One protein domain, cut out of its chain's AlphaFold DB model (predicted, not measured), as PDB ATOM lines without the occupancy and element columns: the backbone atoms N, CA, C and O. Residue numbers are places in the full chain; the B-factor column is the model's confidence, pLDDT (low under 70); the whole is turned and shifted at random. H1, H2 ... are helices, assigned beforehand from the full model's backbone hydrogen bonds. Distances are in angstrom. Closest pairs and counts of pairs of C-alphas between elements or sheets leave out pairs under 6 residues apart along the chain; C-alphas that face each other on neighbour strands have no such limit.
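AT A GLANCE: This is residues 88 to 131 of the 206 residues of an uncharacterized protein of Dracunculus medinensis (UniProt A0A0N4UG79). One long helix, H2, makes most of the length, with a short helix, H1, set off from its beginning and a wide loop, residues 96 to 110, swinging round from one to the other. Much of H2 sticks out: residues 115 to 122 and 124 to 130 stand free, the last two of them past its end. The printed part has 44 residues, with two named helices, H1 then H2, and no named strand; the class is all helix. It is loose, with a radius of gyration of the C-alphas of 13.0 A, and flat, spanning 37 by 29 by 11 A.

IN THESE COORDINATES: H1 is residues 88 to 95, beginning at C-alpha 88 (-6.077, -1.233, -36.716). H2 is residues 111 to 128, 25.5 A long, ending at C-alpha 128 (-17.498, 11.615, -56.246).

HOW THE PARTS SIT: H1 and H2 are only just apart, their closest C-alphas being 8.3 A from each other. In both, every O i to N i+4 pair is within hydrogen-bond range.

THE WHOLE: The C-alphas farthest apart, of Asn 101 and Gly 130, are 37.1 A from each other. The link from H1 to H2 is long, 15 residues. The printed part has no cut, and no printed residue is under 70 in pLDDT.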
ATOM      1  N   VAL A  88      -6.425  -1.339 -35.291       92.75
ATOM      2  CA  VAL A  88      -6.077  -1.233 -36.716       92.75
ATOM      3  C   VAL A  88      -5.072  -0.107 -36.946       92.75
ATOM      4  O   VAL A  88      -4.081  -0.315 -37.644       92.75
ATOM      5  N   ILE A  89      -5.278   1.060 -36.328       91.64
ATOM      6  CA  ILE A  89      -4.356   2.194 -36.467       91.64
ATOM      7  C   ILE A  89      -2.993   1.879 -35.855       91.64
ATOM      8  O   ILE A  89      -1.981   2.149 -36.494       91.64
ATOM      9  N   ILE A  90      -2.940   1.251 -34.680       93.09
ATOM     10  CA  ILE A  90      -1.669   0.825 -34.076       93.09
ATOM     11  C   ILE A  90      -0.931  -0.140 -35.012       93.09
ATOM     12  O   ILE A  90       0.255   0.044 -35.280       93.09
ATOM     13  N   THR A  91      -1.622  -1.145 -35.561       93.52
ATOM     14  CA  THR A  91      -1.024  -2.077 -36.530       93.52
ATOM     15  C   THR A  91      -0.509  -1.356 -37.775       93.52
ATOM     16  O   THR A  91       0.593  -1.651 -38.241       93.52
ATOM     17  N   LEU A  92      -1.268  -0.391 -38.296       91.24
ATOM     18  CA  LEU A  92      -0.869   0.415 -39.445       91.24
ATOM     19  C   LEU A  92       0.389   1.237 -39.139       91.24
ATOM     20  O   LEU A  92       1.358   1.145 -39.889       91.24
ATOM     21  N   LEU A  93       0.402   1.985 -38.033       91.95
ATOM     22  CA  LEU A  93       1.535   2.814 -37.607       91.95
ATOM     23  C   LEU A  93       2.807   1.981 -37.421       91.95
ATOM     24  O   LEU A  93       3.860   2.364 -37.924       91.95
ATOM     25  N   ASN A  94       2.691   0.801 -36.810       92.47
ATOM     26  CA  ASN A  94       3.819  -0.111 -36.612       92.47
ATOM     27  C   ASN A  94       4.382  -0.685 -37.925       92.47
ATOM     28  O   ASN A  94       5.517  -1.155 -37.954       92.47
ATOM     29  N   SER A  95       3.607  -0.670 -39.013       91.34
ATOM     30  CA  SER A  95       4.056  -1.143 -40.329       91.34
ATOM     31  C   SER A  95       4.759  -0.066 -41.169       91.34
ATOM     32  O   SER A  95       5.346  -0.387 -42.208       91.34
ATOM     33  N   MET A  96       4.695   1.202 -40.751       91.09
ATOM     34  CA  MET A  96       5.194   2.345 -41.513       91.09
ATOM     35  C   MET A  96       6.579   2.799 -41.051       91.09
ATOM     36  O   MET A  96       6.915   2.786 -39.873       91.09
ATOM     37  N   ASN A  97       7.371   3.289 -42.003       90.66
ATOM     38  CA  ASN A  97       8.627   3.971 -41.720       90.66
ATOM     39  C   ASN A  97       8.338   5.447 -41.427       90.66
ATOM     40  O   ASN A  97       8.062   6.221 -42.351       90.66
ATOM     41  N   LEU A  98       8.425   5.821 -40.150       89.90
ATOM     42  CA  LEU A  98       8.276   7.205 -39.684       89.90
ATOM     43  C   LEU A  98       9.572   8.022 -39.840       89.90
ATOM     44  O   LEU A  98       9.530   9.238 -39.958       89.90
ATOM     45  N   ASN A  99      10.730   7.359 -39.901       87.72
ATOM     46  CA  ASN A  99      12.054   7.997 -39.893       87.72
ATOM     47  C   ASN A  99      12.690   8.120 -41.288       87.72
ATOM     48  O   ASN A  99      13.887   7.888 -41.449       87.72
ATOM     49  N   CYS A 100      11.910   8.427 -42.322       88.16
ATOM     50  CA  CYS A 100      12.452   8.516 -43.679       88.16
ATOM     51  C   CYS A 100      12.889   9.954 -44.017       88.16
ATOM     52  O   CYS A 100      12.085  10.878 -43.938       88.16
ATOM     53  N   ASN A 101      14.154  10.130 -44.411       85.71
ATOM     54  CA  ASN A 101      14.757  11.425 -44.745       85.71
ATOM     55  C   ASN A 101      14.631  11.706 -46.257       85.71
ATOM     56  O   ASN A 101      15.475  11.283 -47.044       85.71
ATOM     57  N   HIS A 102      13.527  12.309 -46.700       81.32
ATOM     58  CA  HIS A 102      13.219  12.445 -48.131       81.32
ATOM     59  C   HIS A 102      13.877  13.654 -48.785       81.32
ATOM     60  O   HIS A 102      13.470  14.774 -48.506       81.32
ATOM     61  N   GLU A 103      14.750  13.432 -49.768       76.64
ATOM     62  CA  GLU A 103      15.158  14.499 -50.702       76.64
ATOM     63  C   GLU A 103      14.829  14.186 -52.171       76.64
ATOM     64  O   GLU A 103      14.646  15.105 -52.960       76.64
ATOM     65  N   HIS A 104      14.597  12.920 -52.549       77.33
ATOM     66  CA  HIS A 104      14.212  12.563 -53.932       77.33
ATOM     67  C   HIS A 104      13.284  11.352 -54.037       77.33
ATOM     68  O   HIS A 104      12.381  11.311 -54.874       77.33
ATOM     69  N   TYR A 105      13.489  10.350 -53.185       81.89
ATOM     70  CA  TYR A 105      12.742   9.102 -53.220       81.89
ATOM     71  C   TYR A 105      12.348   8.672 -51.807       81.89
ATOM     72  O   TYR A 105      13.154   8.711 -50.881       81.89
ATOM     73  N   CYS A 106      11.092   8.256 -51.648       89.27
ATOM     74  CA  CYS A 106      10.550   7.720 -50.400       89.27
ATOM     75  C   CYS A 106      10.445   6.198 -50.486       89.27
ATOM     76  O   CYS A 106       9.972   5.680 -51.501       89.27
ATOM     77  N   HIS A 107      10.750   5.493 -49.393       89.09
ATOM     78  CA  HIS A 107      10.427   4.069 -49.271       89.09
ATOM     79  C   HIS A 107       8.914   3.838 -49.486       89.09
ATOM     80  O   HIS A 107       8.116   4.674 -49.053       89.09
ATOM     81  N   PRO A 108       8.469   2.719 -50.090       90.09
ATOM     82  CA  PRO A 108       7.042   2.452 -50.301       90.09
ATOM     83  C   PRO A 108       6.190   2.532 -49.024       90.09
ATOM     84  O   PRO A 108       5.055   2.985 -49.078       90.09
ATOM     85  N   ARG A 109       6.765   2.146 -47.875       90.80
ATOM     86  CA  ARG A 109       6.135   2.201 -46.536       90.80
ATOM     87  C   ARG A 109       6.368   3.502 -45.766       90.80
ATOM     88  O   ARG A 109       6.185   3.543 -44.557       90.80
ATOM     89  N   CYS A 110       6.852   4.545 -46.421       93.19
ATOM     90  CA  CYS A 110       7.009   5.838 -45.779       93.19
ATOM     91  C   CYS A 110       5.639   6.435 -45.403       93.19
ATOM     92  O   CYS A 110       4.764   6.536 -46.266       93.19
ATOM     93  N   PHE A 111       5.512   6.924 -44.164       92.26
ATOM     94  CA  PHE A 111       4.329   7.660 -43.707       92.26
ATOM     95  C   PHE A 111       3.975   8.836 -44.622       92.26
ATOM     96  O   PHE A 111       2.878   8.877 -45.161       92.26
ATOM     97  N   GLU A 112       4.925   9.731 -44.890       90.88
ATOM     98  CA  GLU A 112       4.720  10.923 -45.720       90.88
ATOM     99  C   GLU A 112       4.260  10.582 -47.154       90.88
ATOM    100  O   GLU A 112       3.415  11.255 -47.749       90.88
ATOM    101  N   ARG A 113       4.777   9.487 -47.729       92.57
ATOM    102  CA  ARG A 113       4.349   8.988 -49.045       92.57
ATOM    103  C   ARG A 113       2.897   8.517 -49.013       92.57
ATOM    104  O   ARG A 113       2.129   8.911 -49.890       92.57
ATOM    105  N   VAL A 114       2.548   7.674 -48.040       91.99
ATOM    106  CA  VAL A 114       1.196   7.119 -47.877       91.99
ATOM    107  C   VAL A 114       0.205   8.229 -47.540       91.99
ATOM    108  O   VAL A 114      -0.857   8.294 -48.146       91.99
ATOM    109  N   TYR A 115       0.583   9.166 -46.672       91.86
ATOM    110  CA  TYR A 115      -0.205  10.343 -46.329       91.86
ATOM    111  C   TYR A 115      -0.593  11.143 -47.578       91.86
ATOM    112  O   TYR A 115      -1.779  11.350 -47.827       91.86
ATOM    113  N   ARG A 116       0.370  11.478 -48.455       91.34
ATOM    114  CA  ARG A 116       0.070  12.152 -49.734       91.34
ATOM    115  C   ARG A 116      -0.893  11.358 -50.622       91.34
ATOM    116  O   ARG A 116      -1.699  11.962 -51.329       91.34
ATOM    117  N   GLN A 117      -0.805  10.028 -50.627       92.87
ATOM    118  CA  GLN A 117      -1.730   9.173 -51.380       92.87
ATOM    119  C   GLN A 117      -3.135   9.199 -50.768       92.87
ATOM    120  O   GLN A 117      -4.102   9.380 -51.505       92.87
ATOM    121  N   CYS A 118      -3.243   9.093 -49.442       93.18
ATOM    122  CA  CYS A 118      -4.502   9.205 -48.712       93.18
ATOM    123  C   CYS A 118      -5.161  10.567 -48.947       93.18
ATOM    124  O   CYS A 118      -6.336  10.604 -49.280       93.18
ATOM    125  N   CYS A 119      -4.415  11.677 -48.890       91.15
ATOM    126  CA  CYS A 119      -4.954  13.006 -49.198       91.15
ATOM    127  C   CYS A 119      -5.560  13.065 -50.606       91.15
ATOM    128  O   CYS A 119      -6.693  13.515 -50.766       91.15
ATOM    129  N   ARG A 120      -4.842  12.562 -51.623       92.90
ATOM    130  CA  ARG A 120      -5.344  12.506 -53.009       92.90
ATOM    131  C   ARG A 120      -6.602  11.646 -53.130       92.90
ATOM    132  O   ARG A 120      -7.513  12.011 -53.868       92.90
ATOM    133  N   LEU A 121      -6.653  10.522 -52.415       94.31
ATOM    134  CA  LEU A 121      -7.823   9.648 -52.381       94.31
ATOM    135  C   LEU A 121      -9.020  10.350 -51.733       94.31
ATOM    136  O   LEU A 121     -10.092  10.376 -52.327       94.31
ATOM    137  N   THR A 122      -8.844  10.961 -50.560       90.92
ATOM    138  CA  THR A 122      -9.918  11.680 -49.865       90.92
ATOM    139  C   THR A 122     -10.457  12.821 -50.725       90.92
ATOM    140  O   THR A 122     -11.665  12.982 -50.838       90.92
ATOM    141  N   GLU A 123      -9.592  13.577 -51.404       87.47
ATOM    142  CA  GLU A 123     -10.025  14.607 -52.355       87.47
ATOM    143  C   GLU A 123     -10.829  14.047 -53.533       87.47
ATOM    144  O   GLU A 123     -11.788  14.681 -53.969       87.47
ATOM    145  N   ALA A 124     -10.458  12.877 -54.054       88.97
ATOM    146  CA  ALA A 124     -11.218  12.214 -55.107       88.97
ATOM    147  C   ALA A 124     -12.583  11.724 -54.602       88.97
ATOM    148  O   ALA A 124     -13.580  11.909 -55.292       88.97
ATOM    149  N   LEU A 125     -12.647  11.159 -53.391       91.40
ATOM    150  CA  LEU A 125     -13.902  10.714 -52.780       91.40
ATOM    151  C   LEU A 125     -14.870  11.881 -52.579       91.40
ATOM    152  O   LEU A 125     -16.021  11.774 -52.989       91.40
ATOM    153  N   ARG A 126     -14.401  13.016 -52.047       85.87
ATOM    154  CA  ARG A 126     -15.233  14.224 -51.894       85.87
ATOM    155  C   ARG A 126     -15.868  14.664 -53.215       85.87
ATOM    156  O   ARG A 126     -17.061  14.940 -53.256       85.87
ATOM    157  N   LYS A 127     -15.098  14.628 -54.313       83.32
ATOM    158  CA  LYS A 127     -15.603  14.930 -55.666       83.32
ATOM    159  C   LYS A 127     -16.674  13.946 -56.143       83.32
ATOM    160  O   LYS A 127     -17.609  14.364 -56.810       83.32
ATOM    161  N   VAL A 128     -16.530  12.653 -55.841       89.13
ATOM    162  CA  VAL A 128     -17.498  11.615 -56.246       89.13
ATOM    163  C   VAL A 128     -18.806  11.737 -55.467       89.13
ATOM    164  O   VAL A 128     -19.873  11.581 -56.051       89.13
ATOM    165  N   TYR A 129     -18.732  12.045 -54.171       91.21
ATOM    166  CA  TYR A 129     -19.912  12.198 -53.317       91.21
ATOM    167  C   TYR A 129     -20.607  13.556 -53.449       91.21
ATOM    168  O   TYR A 129     -21.590  13.797 -52.755       91.21
ATOM    169  N   GLY A 130     -20.128  14.432 -54.339       80.02
ATOM    170  CA  GLY A 130     -20.721  15.751 -54.535       80.02
ATOM    171  C   GLY A 130     -20.626  16.629 -53.292       80.02
ATOM    172  O   GLY A 130     -21.459  17.510 -53.115       80.02
ATOM    173  N   GLU A 131     -19.636  16.393 -52.420       73.57
ATOM    174  CA  GLU A 131     -19.294  17.381 -51.405       73.57
ATOM    175  C   GLU A 131     -18.725  18.565 -52.178       73.57
ATOM    176  O   GLU A 131     -17.592  18.511 -52.672       73.57
TER     177      GLU A 131